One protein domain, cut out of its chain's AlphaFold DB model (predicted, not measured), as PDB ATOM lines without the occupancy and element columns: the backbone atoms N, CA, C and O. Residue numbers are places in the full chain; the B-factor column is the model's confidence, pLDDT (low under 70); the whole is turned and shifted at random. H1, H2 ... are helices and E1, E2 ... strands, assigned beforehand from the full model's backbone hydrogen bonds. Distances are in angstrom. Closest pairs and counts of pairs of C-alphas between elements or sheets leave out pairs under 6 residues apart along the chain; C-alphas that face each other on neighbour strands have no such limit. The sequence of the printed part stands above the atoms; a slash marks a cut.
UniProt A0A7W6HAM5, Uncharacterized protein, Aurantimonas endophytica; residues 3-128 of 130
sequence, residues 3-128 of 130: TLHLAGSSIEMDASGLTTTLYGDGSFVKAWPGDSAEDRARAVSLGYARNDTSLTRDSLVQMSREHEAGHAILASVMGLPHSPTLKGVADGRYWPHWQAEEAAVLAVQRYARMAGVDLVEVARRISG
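Overview. This is residues 3 to 128 of the 130 residues of an uncharacterized protein of Aurantimonas endophytica (UniProt A0A7W6HAM5). A four-stranded sheet, E1 to E4, makes a wall with helices H2, H3 and H5 over one face and the other face bare. H2 runs along the wall, H4 crosses H2 on the side away from the sheet, and H1 sits beyond the sheet toward one end. The printed part has 126 residues, with four named strands, then five named helices; the sheet's order is E1 - E2 - E3 - E4, all antiparallel, and the class is mixed. It is compact, with a radius of gyration of the C-alphas of 13.9 A and spans of 42 by 30 by 28 A.

Along the chain. Find C-alpha 3 at (208.166, 204.692, 268.735), where E1, residues 3 to 6, begins. E2 is residues 9 to 13, E3 19 to 23, E4 28 to 31, H1 37 to 46. From C-alpha 57 at (223.866, 217.673, 273.708), H2 runs 30.0 A to residue 77. H3 is residues 84 to 90, H4 98 to 115, 25.6 A long, and H5 119 to 126.

Arrangement. The strands form a meander, each the antiparallel neighbour of the one before; within hydrogen-bond range are N 4 and O 11, 2.9 A, N 12 and O 20, 2.8 A, and N 21 and O 29, 2.9 A. H2, H3 and H5 on the same face make two layers, at heights over the sheet of 9.4, 8.6 and 9.1 A. H2 touches H4, closest at C-alphas Gly 70 and Val 105, 5.3 A, at a steep tilt of 66 degrees. H1 touches H4 at C-alphas Leu 46 and Arg 110, 4.7 A. In each helix every O i to N i+4 pair is within hydrogen-bond range.

Size, cuts and confidence. The C-alphas farthest apart, Asp 25 and Thr 53, are 42.4 A apart. The printed part has no cut, no link is long, and no printed residue is under 70 in pLDDT.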
ATOM      1  N   THR A   3     208.353 206.010 268.113       96.06
ATOM      2  CA  THR A   3     208.166 204.692 268.735       96.06
ATOM      3  C   THR A   3     208.546 203.600 267.745       96.06
ATOM      4  O   THR A   3     207.994 203.546 266.645       96.06
ATOM      5  N   LEU A   4     209.484 202.740 268.139       95.31
ATOM      6  CA  LEU A   4     209.965 201.602 267.353       95.31
ATOM      7  C   LEU A   4     209.443 200.304 267.959       95.31
ATOM      8  O   LEU A   4     209.541 200.135 269.170       95.31
ATOM      9  N   HIS A   5     208.944 199.379 267.142       95.12
ATOM     10  CA  HIS A   5     208.498 198.059 267.602       95.12
ATOM     11  C   HIS A   5     209.349 196.973 266.970       95.12
ATOM     12  O   HIS A   5     209.255 196.732 265.768       95.12
ATOM     13  N   LEU A   6     210.212 196.341 267.760       93.56
ATOM     14  CA  LEU A   6     211.162 195.380 267.225       93.56
ATOM     15  C   LEU A   6     211.645 194.430 268.340       93.56
ATOM     16  O   LEU A   6     211.729 194.827 269.505       93.56
ATOM     17  N   ALA A   7     211.909 193.165 267.989       93.19
ATOM     18  CA  ALA A   7     212.311 192.103 268.923       93.19
ATOM     19  C   ALA A   7     211.486 192.105 270.227       93.19
ATOM     20  O   ALA A   7     212.024 192.353 271.301       93.19
ATOM     21  N   GLY A   8     210.159 191.949 270.106       90.19
ATOM     22  CA  GLY A   8     209.231 191.834 271.245       90.19
ATOM     23  C   GLY A   8     209.177 193.035 272.202       90.19
ATOM     24  O   GLY A   8     208.547 192.939 273.255       90.19
ATOM     25  N   SER A   9     209.807 194.156 271.841       95.06
ATOM     26  CA  SER A   9     209.892 195.373 272.646       95.06
ATOM     27  C   SER A   9     209.387 196.594 271.876       95.06
ATOM     28  O   SER A   9     209.323 196.594 270.642       95.06
ATOM     29  N   SER A  10     209.011 197.636 272.617       97.06
ATOM     30  CA  SER A  10     208.705 198.962 272.078       97.06
ATOM     31  C   SER A  10     209.693 199.976 272.640       97.06
ATOM     32  O   SER A  10     209.814 200.073 273.854       97.06
ATOM     33  N   ILE A  11     210.381 200.734 271.788       97.31
ATOM     34  CA  ILE A  11     211.311 201.786 272.214       97.31
ATOM     35  C   ILE A  11     210.680 203.137 271.914       97.31
ATOM     36  O   ILE A  11     210.531 203.520 270.754       97.31
ATOM     37  N   GLU A  12     210.325 203.867 272.960       97.38
ATOM     38  CA  GLU A  12     209.853 205.242 272.881       97.38
ATOM     39  C   GLU A  12     211.042 206.191 273.006       97.38
ATOM     40  O   GLU A  12     211.802 206.114 273.965       97.38
ATOM     41  N   MET A  13     211.205 207.094 272.042       96.44
ATOM     42  CA  MET A  13     212.263 208.100 272.012       96.44
ATOM     43  C   MET A  13     211.632 209.492 271.977       96.44
ATOM     44  O   MET A  13     210.962 209.876 271.005       96.44
ATOM     45  N   ASP A  14     211.840 210.272 273.033       93.88
ATOM     46  CA  ASP A  14     211.318 211.634 273.117       93.88
ATOM     47  C   ASP A  14     212.332 212.687 272.639       93.88
ATOM     48  O   ASP A  14     213.490 212.385 272.348       93.88
ATOM     49  N   ALA A  15     211.896 213.947 272.530       88.06
ATOM     50  CA  ALA A  15     212.740 215.048 272.062       88.06
ATOM     51  C   ALA A  15     213.864 215.433 273.046       88.06
ATOM     52  O   ALA A  15     214.863 215.998 272.614       88.06
ATOM     53  N   SER A  16     213.722 215.113 274.336       86.75
ATOM     54  CA  SER A  16     214.735 215.371 275.372       86.75
ATOM     55  C   SER A  16     215.897 214.366 275.340       86.75
ATOM     56  O   SER A  16     216.957 214.598 275.934       86.75
ATOM     57  N   GLY A  17     215.693 213.264 274.611       89.69
ATOM     58  CA  GLY A  17     216.624 212.156 274.474       89.69
ATOM     59  C   GLY A  17     216.377 211.021 275.457       89.69
ATOM     60  O   GLY A  17     217.118 210.047 275.403       89.69
ATOM     61  N   LEU A  18     215.354 211.122 276.314       96.19
ATOM     62  CA  LEU A  18     214.907 209.987 277.106       96.19
ATOM     63  C   LEU A  18     214.402 208.897 276.167       96.19
ATOM     64  O   LEU A  18     213.564 209.134 275.287       96.19
ATOM     65  N   THR A  19     214.903 207.697 276.404       97.44
ATOM     66  CA  THR A  19     214.396 206.474 275.808       97.44
ATOM     67  C   THR A  19     213.678 205.645 276.866       97.44
ATOM     68  O   THR A  19     214.095 205.590 278.026       97.44
ATOM     69  N   THR A  20     212.571 205.016 276.481       98.12
ATOM     70  CA  THR A  20     211.890 204.011 277.301       98.12
ATOM     71  C   THR A  20     211.706 202.747 276.477       98.12
ATOM     72  O   THR A  20     210.998 202.768 275.475       98.12
ATOM     73  N   THR A  21     212.328 201.652 276.904       97.81
ATOM     74  CA  THR A  21     212.172 200.326 276.299       97.81
ATOM     75  C   THR A  21     211.131 199.552 277.103       97.81
ATOM     76  O   THR A  21     211.372 199.240 278.267       97.81
ATOM     77  N   LEU A  22     209.966 199.282 276.508       97.75
ATOM     78  CA  LEU A  22     208.823 198.591 277.115       97.75
ATOM     79  C   LEU A  22     208.686 197.162 276.586       97.75
ATOM     80  O   LEU A  22     208.809 196.919 275.383       97.75
ATOM     81  N   TYR A  23     208.341 196.236 277.477       97.00
ATOM     82  CA  TYR A  23     208.091 194.830 277.157       97.00
ATOM     83  C   TYR A  23     206.610 194.471 277.302       97.00
ATOM     84  O   TYR A  23     205.852 195.136 278.008       97.00
ATOM     85  N   GLY A  24     206.186 193.384 276.648       93.50
ATOM     86  CA  GLY A  24     204.783 192.940 276.646       93.50
ATOM     87  C   GLY A  24     204.216 192.546 278.017       93.50
ATOM     88  O   GLY A  24     203.002 192.478 278.175       93.50
ATOM     89  N   ASP A  25     205.074 192.315 279.012       94.50
ATOM     90  CA  ASP A  25     204.691 192.040 280.402       94.50
ATOM     91  C   ASP A  25     204.600 193.303 281.281       94.50
ATOM     92  O   ASP A  25     204.373 193.205 282.486       94.50
ATOM     93  N   GLY A  26     204.773 194.490 280.689       95.44
ATOM     94  CA  GLY A  26     204.711 195.781 281.374       95.44
ATOM     95  C   GLY A  26     206.012 196.207 282.060       95.44
ATOM     96  O   GLY A  26     206.085 197.329 282.562       95.44
ATOM     97  N   SER A  27     207.047 195.359 282.072       97.25
ATOM     98  CA  SER A  27     208.383 195.766 282.524       97.25
ATOM     99  C   SER A  27     208.999 196.787 281.557       97.25
ATOM    100  O   SER A  27     208.655 196.824 280.370       97.25
ATOM    101  N   PHE A  28     209.893 197.645 282.058       98.00
ATOM    102  CA  PHE A  28     210.515 198.687 281.240       98.00
ATOM    103  C   PHE A  28     211.913 199.088 281.725       98.00
ATOM    104  O   PHE A  28     212.250 198.930 282.898       98.00
ATOM    105  N   VAL A  29     212.702 199.672 280.821       97.50
ATOM    106  CA  VAL A  29     213.972 200.355 281.117       97.50
ATOM    107  C   VAL A  29     213.890 201.789 280.620       97.50
ATOM    108  O   VAL A  29     213.340 202.042 279.552       97.50
ATOM    109  N   LYS A  30     214.436 202.731 281.393       97.25
ATOM    110  CA  LYS A  30     214.626 204.121 280.968       97.25
ATOM    111  C   LYS A  30     216.110 204.421 280.863       97.25
ATOM    112  O   LYS A  30     216.836 204.133 281.812       97.25
ATOM    113  N   ALA A  31     216.523 205.071 279.781       95.94
ATOM    114  CA  ALA A  31     217.878 205.586 279.648       95.94
ATOM    115  C   ALA A  31     217.853 207.074 279.293       95.94
ATOM    116  O   ALA A  31     217.131 207.532 278.406       95.94
ATOM    117  N   TRP A  32     218.641 207.843 280.040       95.69
ATOM    118  CA  TRP A  32     218.895 209.247 279.752       95.69
ATOM    119  C   TRP A  32     220.247 209.374 279.061       95.69
ATOM    120  O   TRP A  32     221.179 208.658 279.435       95.69
ATOM    121  N   PRO A  33     220.416 210.334 278.137       94.44
ATOM    122  CA  PRO A  33     221.730 210.607 277.592       94.44
ATOM    123  C   PRO A  33     222.590 211.197 278.710       94.44
ATOM    124  O   PRO A  33     222.321 212.314 279.175       94.44
ATOM    125  N   GLY A  34     223.577 210.424 279.155       92.19
ATOM    126  CA  GLY A  34     224.538 210.827 280.174       92.19
ATOM    127  C   GLY A  34     225.456 211.941 279.675       92.19
ATOM    128  O   GLY A  34     225.710 212.056 278.478       92.19
ATOM    129  N   ASP A  35     225.919 212.782 280.599       95.06
ATOM    130  CA  ASP A  35     226.850 213.887 280.325       95.06
ATOM    131  C   ASP A  35     228.079 213.843 281.253       95.06
ATOM    132  O   ASP A  35     228.719 214.857 281.541       95.06
ATOM    133  N   SER A  36     228.404 212.656 281.773       95.56
ATOM    134  CA  SER A  36     229.617 212.463 282.563       95.56
ATOM    135  C   SER A  36     230.867 212.497 281.675       95.56
ATOM    136  O   SER A  36     230.798 212.344 280.454       95.56
ATOM    137  N   ALA A  37     232.045 212.645 282.287       96.12
ATOM    138  CA  ALA A  37     233.312 212.554 281.560       96.12
ATOM    139  C   ALA A  37     233.472 211.205 280.826       96.12
ATOM    140  O   ALA A  37     234.032 211.165 279.731       96.12
ATOM    141  N   GLU A  38     232.948 210.116 281.398       95.75
ATOM    142  CA  GLU A  38     232.946 208.794 280.766       95.75
ATOM    143  C   GLU A  38     232.024 208.759 279.538       95.75
ATOM    144  O   GLU A  38     232.437 208.282 278.481       95.75
ATOM    145  N   ASP A  39     230.816 209.322 279.641       95.31
ATOM    146  CA  ASP A  39     229.855 209.378 278.529       95.31
ATOM    147  C   ASP A  39     230.398 210.202 277.359       95.31
ATOM    148  O   ASP A  39     230.310 209.794 276.199       95.31
ATOM    149  N   ARG A  40     231.025 211.343 277.663       97.25
ATOM    150  CA  ARG A  40     231.667 212.214 276.672       97.25
ATOM    151  C   ARG A  40     232.828 211.511 275.976       97.25
ATOM    152  O   ARG A  40     232.910 211.519 274.746       97.25
ATOM    153  N   ALA A  41     233.696 210.849 276.743       97.00
ATOM    154  CA  ALA A  41     234.800 210.067 276.192       97.00
ATOM    155  C   ALA A  41     234.290 208.922 275.303       97.00
ATOM    156  O   ALA A  41     234.812 208.710 274.203       97.00
ATOM    157  N   ARG A  42     233.230 208.225 275.734       96.62
ATOM    158  CA  ARG A  42     232.568 207.174 274.954       96.62
ATOM    159  C   ARG A  42     232.024 207.728 273.641       96.62
ATOM    160  O   ARG A  42     232.370 207.197 272.587       96.62
ATOM    161  N   ALA A  43     231.267 208.820 273.673       97.50
ATOM    162  CA  ALA A  43     230.702 209.456 272.485       97.50
ATOM    163  C   ALA A  43     231.771 209.854 271.456       97.50
ATOM    164  O   ALA A  43     231.608 209.593 270.260       97.50
ATOM    165  N   VAL A  44     232.894 210.424 271.907       97.75
ATOM    166  CA  VAL A  44     234.044 210.724 271.038       97.75
ATOM    167  C   VAL A  44     234.635 209.437 270.459       97.75
ATOM    168  O   VAL A  44     234.838 209.346 269.251       97.75
ATOM    169  N   SER A  45     234.857 208.409 271.285       97.19
ATOM    170  CA  SER A  45     235.435 207.132 270.836       97.19
ATOM    171  C   SER A  45     234.569 206.385 269.810       97.19
ATOM    172  O   SER A  45     235.096 205.672 268.953       97.19
ATOM    173  N   LEU A  46     233.247 206.570 269.883       97.56
ATOM    174  CA  LEU A  46     232.263 205.984 268.974       97.56
ATOM    175  C   LEU A  46     232.051 206.824 267.703       97.56
ATOM    176  O   LEU A  46     231.439 206.337 266.758       97.56
ATOM    177  N   GLY A  47     232.572 208.055 267.647       97.06
ATOM    178  CA  GLY A  47     232.502 208.919 266.463       97.06
ATOM    179  C   GLY A  47     231.282 209.847 266.398       97.06
ATOM    180  O   GLY A  47     230.919 210.293 265.308       97.06
ATOM    181  N   TYR A  48     230.651 210.170 267.531       97.00
ATOM    182  CA  TYR A  48     229.586 211.192 267.598       97.00
ATOM    183  C   TYR A  48     230.117 212.628 267.653       97.00
ATOM    184  O   TYR A  48     229.368 213.580 267.433       97.00
ATOM    185  N   ALA A  49     231.406 212.782 267.945       96.44
ATOM    186  CA  ALA A  49     232.128 214.043 267.950       96.44
ATOM    187  C   ALA A  49     233.601 213.780 267.608       96.44
ATOM    188  O   ALA A  49     234.106 212.680 267.826       96.44
ATOM    189  N   ARG A  50     234.312 214.786 267.081       94.50
ATOM    190  CA  ARG A  50     235.752 214.655 266.770       94.50
ATOM    191  C   ARG A  50     236.611 214.650 268.033       94.50
ATOM    192  O   ARG A  50     237.674 214.045 268.070       94.50
ATOM    193  N   ASN A  51     236.162 215.393 269.034       95.31
ATOM    194  CA  ASN A  51     236.773 215.571 270.343       95.31
ATOM    195  C   ASN A  51     235.725 216.157 271.303       95.31
ATOM    196  O   ASN A  51     234.641 216.561 270.866       95.31
ATOM    197  N   ASP A  52     236.074 216.251 272.586       91.75
ATOM    198  CA  ASP A  52     235.182 216.763 273.634       91.75
ATOM    199  C   ASP A  52     234.705 218.203 273.359       91.75
ATOM    200  O   ASP A  52     233.540 218.526 273.554       91.75
ATOM    201  N   THR A  53     235.553 219.058 272.774       92.88
ATOM    202  CA  THR A  53     235.169 220.444 272.432       92.88
ATOM    203  C   THR A  53     234.116 220.551 271.325       92.88
ATOM    204  O   THR A  53     233.432 221.564 271.226       92.88
ATOM    205  N   SER A  54     233.990 219.525 270.479       95.00
ATOM    206  CA  SER A  54     232.993 219.455 269.399       95.00
ATOM    207  C   SER A  54     231.731 218.684 269.785       95.00
ATOM    208  O   SER A  54     230.838 218.518 268.956       95.00
ATOM    209  N   LEU A  55     231.674 218.167 271.013       96.12
ATOM    210  CA  LEU A  55     230.571 217.362 271.502       96.12
ATOM    211  C   LEU A  55     229.402 218.260 271.910       96.12
ATOM    212  O   LEU A  55     229.567 219.243 272.632       96.12
ATOM    213  N   THR A  56     228.206 217.922 271.438       95.94
ATOM    214  CA  THR A  56     226.979 218.662 271.745       95.94
ATOM    215  C   THR A  56     226.019 217.795 272.550       95.94
ATOM    216  O   THR A  56     226.167 216.573 272.634       95.94
ATOM    217  N   ARG A  57     224.976 218.420 273.109       94.50
ATOM    218  CA  ARG A  57     223.866 217.673 273.708       94.50
ATOM    219  C   ARG A  57     223.240 216.706 272.699       94.50
ATOM    220  O   ARG A  57     222.953 215.568 273.058       94.50
ATOM    221  N   ASP A  58     223.097 217.128 271.446       95.50
ATOM    222  CA  ASP A  58     222.529 216.302 270.380       95.50
ATOM    223  C   ASP A  58     223.405 215.086 270.055       95.50
ATOM    224  O   ASP A  58     222.865 214.008 269.815       95.50
ATOM    225  N   SER A  59     224.738 215.204 270.133       95.81
ATOM    226  CA  SER A  59     225.653 214.059 270.000       95.81
ATOM    227  C   SER A  59     225.368 212.981 271.051       95.81
ATOM    228  O   SER A  59     225.311 211.797 270.724       95.81
ATOM    229  N   LEU A  60     225.158 213.383 272.308       96.12
ATOM    230  CA  LEU A  60     224.853 212.462 273.409       96.12
ATOM    231  C   LEU A  60     223.457 211.855 273.261       96.12
ATOM    232  O   LEU A  60     223.282 210.654 273.454       96.12
ATOM    233  N   VAL A  61     222.469 212.667 272.871       96.31
ATOM    234  CA  VAL A  61     221.105 212.200 272.576       96.31
ATOM    235  C   VAL A  61     221.121 211.162 271.455       96.31
ATOM    236  O   VAL A  61     220.495 210.112 271.586       96.31
ATOM    237  N   GLN A  62     221.852 211.424 270.370       96.00
ATOM    238  CA  GLN A  62     221.974 210.487 269.259       96.00
ATOM    239  C   GLN A  62     222.679 209.198 269.694       96.00
ATOM    240  O   GLN A  62     222.182 208.116 269.390       96.00
ATOM    241  N   MET A  63     223.772 209.301 270.459       96.75
ATOM    242  CA  MET A  63     224.462 208.139 271.024       96.75
ATOM    243  C   MET A  63     223.521 207.278 271.871       96.75
ATOM    244  O   MET A  63     223.481 206.066 271.684       96.75
ATOM    245  N   SER A  64     222.742 207.896 272.759       96.19
ATOM    246  CA  SER A  64     221.783 207.199 273.625       96.19
ATOM    247  C   SER A  64     220.699 206.484 272.814       96.19
ATOM    248  O   SER A  64     220.404 205.320 273.061       96.19
ATOM    249  N   ARG A  65     220.119 207.150 271.808       97.00
ATOM    250  CA  ARG A  65     219.077 206.552 270.956       97.00
ATOM    251  C   ARG A  65     219.596 205.393 270.114       97.00
ATOM    252  O   ARG A  65     218.941 204.358 270.034       97.00
ATOM    253  N   GLU A  66     220.749 205.572 269.473       97.44
ATOM    254  CA  GLU A  66     221.358 204.532 268.640       97.44
ATOM    255  C   GLU A  66     221.818 203.332 269.482       97.44
ATOM    256  O   GLU A  66     221.756 202.205 269.000       97.44
ATOM    257  N   HIS A  67     222.204 203.550 270.743       97.50
ATOM    258  CA  HIS A  67     222.539 202.483 271.686       97.50
ATOM    259  C   HIS A  67     221.318 201.603 272.013       97.50
ATOM    260  O   HIS A  67     221.360 200.391 271.806       97.50
ATOM    261  N   GLU A  68     220.192 202.204 272.413       97.12
ATOM    262  CA  GLU A  68     218.944 201.463 272.674       97.12
ATOM    263  C   GLU A  68     218.421 200.746 271.423       97.12
ATOM    264  O   GLU A  68     218.020 199.582 271.479       97.12
ATOM    265  N   ALA A  69     218.469 201.413 270.264       97.00
ATOM    266  CA  ALA A  69     218.133 200.783 268.991       97.00
ATOM    267  C   ALA A  69     219.061 199.595 268.693       97.00
ATOM    268  O   ALA A  69     218.594 198.567 268.206       97.00
ATOM    269  N   GLY A  70     220.353 199.708 269.009       97.88
ATOM    270  CA  GLY A  70     221.355 198.669 268.800       97.88
ATOM    271  C   GLY A  70     221.031 197.363 269.525       97.88
ATOM    272  O   GLY A  70     221.092 196.303 268.899       97.88
ATOM    273  N   HIS A  71     220.612 197.430 270.792       98.19
ATOM    274  CA  HIS A  71     220.162 196.251 271.547       98.19
ATOM    275  C   HIS A  71     219.026 195.520 270.843       98.19
ATOM    276  O   HIS A  71     219.048 194.299 270.662       98.19
ATOM    277  N   ALA A  72     218.025 196.279 270.422       97.25
ATOM    278  CA  ALA A  72     216.852 195.708 269.811       97.25
ATOM    279  C   ALA A  72     217.186 195.156 268.410       97.25
ATOM    280  O   ALA A  72     216.831 194.015 268.108       97.25
ATOM    281  N   ILE A  73     217.938 195.892 267.579       97.94
ATOM    282  CA  ILE A  73     218.418 195.416 266.267       97.94
ATOM    283  C   ILE A  73     219.155 194.088 266.421       97.94
ATOM    284  O   ILE A  73     218.852 193.136 265.699       97.94
ATOM    285  N   LEU A  74     220.095 194.008 267.366       97.62
ATOM    286  CA  LEU A  74     220.880 192.801 267.598       97.62
ATOM    287  C   LEU A  74     219.980 191.621 267.984       97.62
ATOM    288  O   LEU A  74     220.083 190.553 267.379       97.62
ATOM    289  N   ALA A  75     219.046 191.827 268.917       97.12
ATOM    290  CA  ALA A  75     218.071 190.809 269.293       97.12
ATOM    291  C   ALA A  75     217.229 190.346 268.091       97.12
ATOM    292  O   ALA A  75     217.076 189.144 267.875       97.12
ATOM    293  N   SER A  76     216.756 191.278 267.260       96.38
ATOM    294  CA  SER A  76     215.964 190.968 266.067       96.38
ATOM    295  C   SER A  76     216.740 190.140 265.049       96.38
ATOM    296  O   SER A  76     216.209 189.162 264.527       96.38
ATOM    297  N   VAL A  77     217.987 190.519 264.761       95.69
ATOM    298  CA  VAL A  77     218.853 189.812 263.802       95.69
ATOM    299  C   VAL A  77     219.170 188.398 264.288       95.69
ATOM    300  O   VAL A  77     219.241 187.471 263.486       95.69
ATOM    301  N   MET A  78     219.320 188.217 265.598       96.00
ATOM    302  CA  MET A  78     219.580 186.913 266.209       96.00
ATOM    303  C   MET A  78     218.319 186.060 266.423       96.00
ATOM    304  O   MET A  78     218.429 184.937 266.913       96.00
ATOM    305  N   GLY A  79     217.127 186.566 266.085       95.75
ATOM    306  CA  GLY A  79     215.861 185.867 266.326       95.75
ATOM    307  C   GLY A  79     215.510 185.724 267.813       95.75
ATOM    308  O   GLY A  79     214.772 184.814 268.188       95.75
ATOM    309  N   LEU A  80     216.055 186.594 268.665       95.94
ATOM    310  CA  LEU A  80     215.759 186.632 270.093       95.94
ATOM    311  C   LEU A  80     214.456 187.404 270.353       95.94
ATOM    312  O   LEU A  80     214.153 188.368 269.646       95.94
ATOM    313  N   PRO A  81     213.694 187.029 271.395       94.19
ATOM    314  CA  PRO A  81     212.431 187.688 271.714       94.19
ATOM    315  C   PRO A  81     212.602 189.111 272.251       94.19
ATOM    316  O   PRO A  81     211.621 189.838 272.260       94.19
ATOM    317  N   HIS A  82     213.791 189.469 272.741       96.12
ATOM    318  CA  HIS A  82     214.198 190.790 273.223       96.12
ATOM    319  C   HIS A  82     215.705 190.775 273.520       96.12
ATOM    320  O   HIS A  82     216.320 189.707 273.569       96.12
ATOM    321  N   SER A  83     216.288 191.948 273.782       97.44
ATOM    322  CA  SER A  83     217.627 192.072 274.373       97.44
ATOM    323  C   SER A  83     217.684 191.359 275.735       97.44
ATOM    324  O   SER A  83     216.900 191.698 276.628       97.44
ATOM    325  N   PRO A  84     218.569 190.363 275.935       96.81
ATOM    326  CA  PRO A  84     218.770 189.745 277.246       96.81
ATOM    327  C   PRO A  84     219.253 190.739 278.306       96.81
ATOM    328  O   PRO A  84     218.810 190.672 279.453       96.81
ATOM    329  N   THR A  85     220.122 191.679 277.927       97.69
ATOM    330  CA  THR A  85     220.656 192.708 278.826       97.69
ATOM    331  C   THR A  85     219.567 193.659 279.290       97.69
ATOM    332  O   THR A  85     219.311 193.737 280.491       97.69
ATOM    333  N   LEU A  86     218.861 194.319 278.367       97.50
ATOM    334  CA  LEU A  86     217.823 195.279 278.738       97.50
ATOM    335  C   LEU A  86     216.648 194.597 279.448       97.50
ATOM    336  O   LEU A  86     216.081 195.169 280.379       97.50
ATOM    337  N   LYS A  87     216.291 193.360 279.076       97.31
ATOM    338  CA  LYS A  87     215.258 192.619 279.808       97.31
ATOM    339  C   LYS A  87     215.716 192.262 281.222       97.31
ATOM    340  O   LYS A  87     214.951 192.422 282.168       97.31
ATOM    341  N   GLY A  88     216.969 191.839 281.381       96.94
ATOM    342  CA  GLY A  88     217.549 191.568 282.694       96.94
ATOM    343  C   GLY A  88     217.575 192.806 283.594       96.94
ATOM    344  O   GLY A  88     217.277 192.699 284.783       96.94
ATOM    345  N   VAL A  89     217.854 193.986 283.027       97.06
ATOM    346  CA  VAL A  89     217.755 195.275 283.732       97.06
ATOM    347  C   VAL A  89     216.312 195.555 284.159       97.06
ATOM    348  O   VAL A  89     216.077 195.830 285.334       97.06
ATOM    349  N   ALA A  90     215.344 195.431 283.243       97.31
ATOM    350  CA  ALA A  90     213.927 195.667 283.535       97.31
ATOM    351  C   ALA A  90     213.381 194.754 284.644       97.31
ATOM    352  O   ALA A  90     212.575 195.184 285.468       97.31
ATOM    353  N   ASP A  91     213.845 193.505 284.686       95.69
ATOM    354  CA  ASP A  91     213.409 192.499 285.658       95.69
ATOM    355  C   ASP A  91     214.174 192.541 286.988       95.69
ATOM    356  O   ASP A  91     213.891 191.731 287.878       95.69
ATOM    357  N   GLY A  92     215.190 193.403 287.119       95.12
ATOM    358  CA  GLY A  92     216.125 193.385 288.249       95.12
ATOM    359  C   GLY A  92     216.937 192.084 288.350       95.12
ATOM    360  O   GLY A  92     217.480 191.765 289.408       95.12
ATOM    361  N   ARG A  93     217.002 191.309 287.261       94.44
ATOM    362  CA  ARG A  93     217.647 189.994 287.150       94.44
ATOM    363  C   ARG A  93     218.631 190.015 285.986       94.44
ATOM    364  O   ARG A  93     218.343 189.514 284.903       94.44
ATOM    365  N   TYR A  94     219.791 190.620 286.223       91.94
ATOM    366  CA  TYR A  94     220.831 190.815 285.213       91.94
ATOM    367  C   TYR A  94     221.217 189.514 284.506       91.94
ATOM    368  O   TYR A  94     221.510 188.497 285.141       91.94
ATOM    369  N   TRP A  95     221.265 189.569 283.176       92.56
ATOM    370  CA  TRP A  95     221.784 188.478 282.365       92.56
ATOM    371  C   TRP A  95     223.294 188.312 282.624       92.56
ATOM    372  O   TRP A  95     224.025 189.297 282.521       92.56
ATOM    373  N   PRO A  96     223.807 187.104 282.937       95.88
ATOM    374  CA  PRO A  96     225.207 186.920 283.347       95.88
ATOM    375  C   PRO A  96     226.268 187.349 282.328       95.88
ATOM    376  O   PRO A  96     227.427 187.517 282.694       95.88
ATOM    377  N   HIS A  97     225.888 187.499 281.060       96.44
ATOM    378  CA  HIS A  97     226.791 187.868 279.972       96.44
ATOM    379  C   HIS A  97     226.487 189.254 279.397       96.44
ATOM    380  O   HIS A  97     226.860 189.530 278.259       96.44
ATOM    381  N   TRP A  98     225.835 190.130 280.170       95.94
ATOM    382  CA  TRP A  98     225.437 191.466 279.718       95.94
ATOM    383  C   TRP A  98     226.584 192.267 279.093       95.94
ATOM    384  O   TRP A  98     226.396 192.905 278.063       95.94
ATOM    385  N   GLN A  99     227.807 192.137 279.615       97.25
ATOM    386  CA  GLN A  99     228.978 192.823 279.061       97.25
ATOM    387  C   GLN A  99     229.275 192.428 277.606       97.25
ATOM    388  O   GLN A  99     229.826 193.229 276.854       97.25
ATOM    389  N   ALA A 100     228.944 191.197 277.203       97.75
ATOM    390  CA  ALA A 100     229.161 190.727 275.839       97.75
ATOM    391  C   ALA A 100     228.173 191.368 274.856       97.75
ATOM    392  O   ALA A 100     228.569 191.744 273.755       97.75
ATOM    393  N   GLU A 101     226.908 191.524 275.252       98.12
ATOM    394  CA  GLU A 101     225.922 192.228 274.429       98.12
ATOM    395  C   GLU A 101     226.214 193.726 274.371       98.12
ATOM    396  O   GLU A 101     226.237 194.270 273.273       98.12
ATOM    397  N   GLU A 102     226.539 194.369 275.495       97.94
ATOM    398  CA  GLU A 102     226.990 195.769 275.516       97.94
ATOM    399  C   GLU A 102     228.167 195.998 274.561       97.94
ATOM    400  O   GLU A 102     228.154 196.907 273.730       97.94
ATOM    401  N   ALA A 103     229.184 195.130 274.611       98.25
ATOM    402  CA  ALA A 103     230.328 195.214 273.708       98.25
ATOM    403  C   ALA A 103     229.924 195.048 272.234       98.25
ATOM    404  O   ALA A 103     230.454 195.751 271.370       98.25
ATOM    405  N   ALA A 104     228.982 194.147 271.937       98.38
ATOM    406  CA  ALA A 104     228.460 193.960 270.588       98.38
ATOM    407  C   ALA A 104     227.679 195.192 270.103       98.38
ATOM    408  O   ALA A 104     227.914 195.656 268.986       98.38
ATOM    409  N   VAL A 105     226.812 195.766 270.943       98.31
ATOM    410  CA  VAL A 105     226.059 196.993 270.644       98.31
ATOM    411  C   VAL A 105     227.008 198.155 270.382       98.31
ATOM    412  O   VAL A 105     226.900 198.801 269.342       98.31
ATOM    413  N   LEU A 106     228.006 198.372 271.243       98.31
ATOM    414  CA  LEU A 106     229.008 199.425 271.057       98.31
ATOM    415  C   LEU A 106     229.833 199.227 269.773       98.31
ATOM    416  O   LEU A 106     230.159 200.201 269.090       98.31
ATOM    417  N   ALA A 107     230.158 197.982 269.410       98.38
ATOM    418  CA  ALA A 107     230.862 197.677 268.166       98.38
ATOM    419  C   ALA A 107     230.000 197.978 266.929       98.38
ATOM    420  O   ALA A 107     230.481 198.619 265.990       98.38
ATOM    421  N   VAL A 108     228.726 197.570 266.943       97.94
ATOM    422  CA  VAL A 108     227.752 197.880 265.884       97.94
ATOM    423  C   VAL A 108     227.562 199.389 265.761       97.94
ATOM    424  O   VAL A 108     227.629 199.925 264.656       97.94
ATOM    425  N   GLN A 109     227.406 200.082 266.887       97.56
ATOM    426  CA  GLN A 109     227.267 201.532 266.963       97.56
ATOM    427  C   GLN A 109     228.469 202.236 266.331       97.56
ATOM    428  O   GLN A 109     228.309 203.031 265.406       97.56
ATOM    429  N   ARG A 110     229.693 201.877 266.738       98.12
ATOM    430  CA  ARG A 110     230.919 202.438 266.157       98.12
ATOM    431  C   ARG A 110     231.025 202.175 264.655       98.12
ATOM    432  O   ARG A 110     231.378 203.083 263.903       98.12
ATOM    433  N   TYR A 111     230.733 200.953 264.211       98.25
ATOM    434  CA  TYR A 111     230.767 200.617 262.789       98.25
ATOM    435  C   TYR A 111     229.746 201.437 261.994       98.25
ATOM    436  O   TYR A 111     230.103 202.016 260.970       98.25
ATOM    437  N   ALA A 112     228.510 201.555 262.485       97.94
ATOM    438  CA  ALA A 112     227.463 202.350 261.850       97.94
ATOM    439  C   ALA A 112     227.885 203.819 261.706       97.94
ATOM    440  O   ALA A 112     227.773 204.384 260.617       97.94
ATOM    441  N   ARG A 113     228.496 204.405 262.747       97.00
ATOM    442  CA  ARG A 113     229.066 205.759 262.676       97.00
ATOM    443  C   ARG A 113     230.149 205.891 261.609       97.00
ATOM    444  O   ARG A 113     230.130 206.857 260.851       97.00
ATOM    445  N   MET A 114     231.061 204.925 261.512       96.50
ATOM    446  CA  MET A 114     232.101 204.913 260.474       96.50
ATOM    447  C   MET A 114     231.525 204.745 259.062       96.50
ATOM    448  O   MET A 114     232.059 205.315 258.114       96.50
ATOM    449  N   ALA A 115     230.444 203.980 258.922       97.69
ATOM    450  CA  ALA A 115     229.773 203.718 257.654       97.69
ATOM    451  C   ALA A 115     228.771 204.817 257.244       97.69
ATOM    452  O   ALA A 115     228.218 204.749 256.149       97.69
ATOM    453  N   GLY A 116     228.516 205.814 258.101       97.06
ATOM    454  CA  GLY A 116     227.500 206.844 257.857       97.06
ATOM    455  C   GLY A 116     226.061 206.316 257.929       97.06
ATOM    456  O   GLY A 116     225.179 206.847 257.260       97.06
ATOM    457  N   VAL A 117     225.830 205.258 258.709       97.88
ATOM    458  CA  VAL A 117     224.527 204.607 258.888       97.88
ATOM    459  C   VAL A 117     223.879 205.079 260.188       97.88
ATOM    460  O   VAL A 117     224.504 205.056 261.245       97.88
ATOM    461  N   ASP A 118     222.606 205.463 260.108       97.19
ATOM    462  CA  ASP A 118     221.763 205.777 261.264       97.19
ATOM    463  C   ASP A 118     221.064 204.499 261.760       97.19
ATOM    464  O   ASP A 118     220.225 203.921 261.063       97.19
ATOM    465  N   LEU A 119     221.410 204.042 262.968       97.75
ATOM    466  CA  LEU A 119     220.818 202.835 263.552       97.75
ATOM    467  C   LEU A 119     219.341 203.003 263.917       97.75
ATOM    468  O   LEU A 119     218.599 202.025 263.878       97.75
ATOM    469  N   VAL A 120     218.873 204.215 264.221       97.00
ATOM    470  CA  VAL A 120     217.444 204.457 264.458       97.00
ATOM    471  C   VAL A 120     216.662 204.225 263.165       97.00
ATOM    472  O   VAL A 120     215.624 203.569 263.177       97.00
ATOM    473  N   GLU A 121     217.189 204.684 262.030       97.00
ATOM    474  CA  GLU A 121     216.597 204.433 260.711       97.00
ATOM    475  C   GLU A 121     216.661 202.947 260.314       97.00
ATOM    476  O   GLU A 121     215.703 202.403 259.761       97.00
ATOM    477  N   VAL A 122     217.749 202.242 260.643       96.94
ATOM    478  CA  VAL A 122     217.822 200.780 260.466       96.94
ATOM    479  C   VAL A 122     216.735 200.076 261.280       96.94
ATOM    480  O   VAL A 122     216.027 199.220 260.746       96.94
ATOM    481  N   ALA A 123     216.555 200.459 262.545       96.69
ATOM    482  CA  ALA A 123     215.511 199.903 263.395       96.69
ATOM    483  C   ALA A 123     214.105 200.164 262.831       96.69
ATOM    484  O   ALA A 123     213.283 199.249 262.831       96.69
ATOM    485  N   ARG A 124     213.846 201.357 262.272       95.44
ATOM    486  CA  ARG A 124     212.581 201.677 261.580       95.44
ATOM    487  C   ARG A 124     212.306 200.769 260.386       95.44
ATOM    488  O   ARG A 124     211.170 200.367 260.158       95.44
ATOM    489  N   ARG A 125     213.335 200.436 259.608       94.75
ATOM    490  CA  ARG A 125     213.193 199.524 258.461       94.75
ATOM    491  C   ARG A 125     212.877 198.108 258.911       94.75
ATOM    492  O   ARG A 125     211.994 197.476 258.342       94.75
ATOM    493  N   ILE A 126     213.560 197.633 259.952       92.44
ATOM    494  CA  ILE A 126     213.316 196.305 260.531       92.44
ATOM    495  C   ILE A 126     211.903 196.217 261.120       92.44
ATOM    496  O   ILE A 126     211.239 195.198 260.946       92.44
ATOM    497  N   SER A 127     211.414 197.283 261.760       88.56
ATOM    498  CA  SER A 127     210.057 197.335 262.320       88.56
ATOM    499  C   SER A 127     208.947 197.481 261.268       88.56
ATOM    500  O   SER A 127     207.770 197.455 261.625       88.56
ATOM    501  N   GLY A 128     209.285 197.646 259.982       83.12
ATOM    502  CA  GLY A 128     208.311 197.898 258.914       83.12
ATOM    503  C   GLY A 128     207.708 199.309 258.941       83.12
ATOM    504  O   GLY A 128     206.613 199.515 258.424       83.12
TER     505      GLY A 128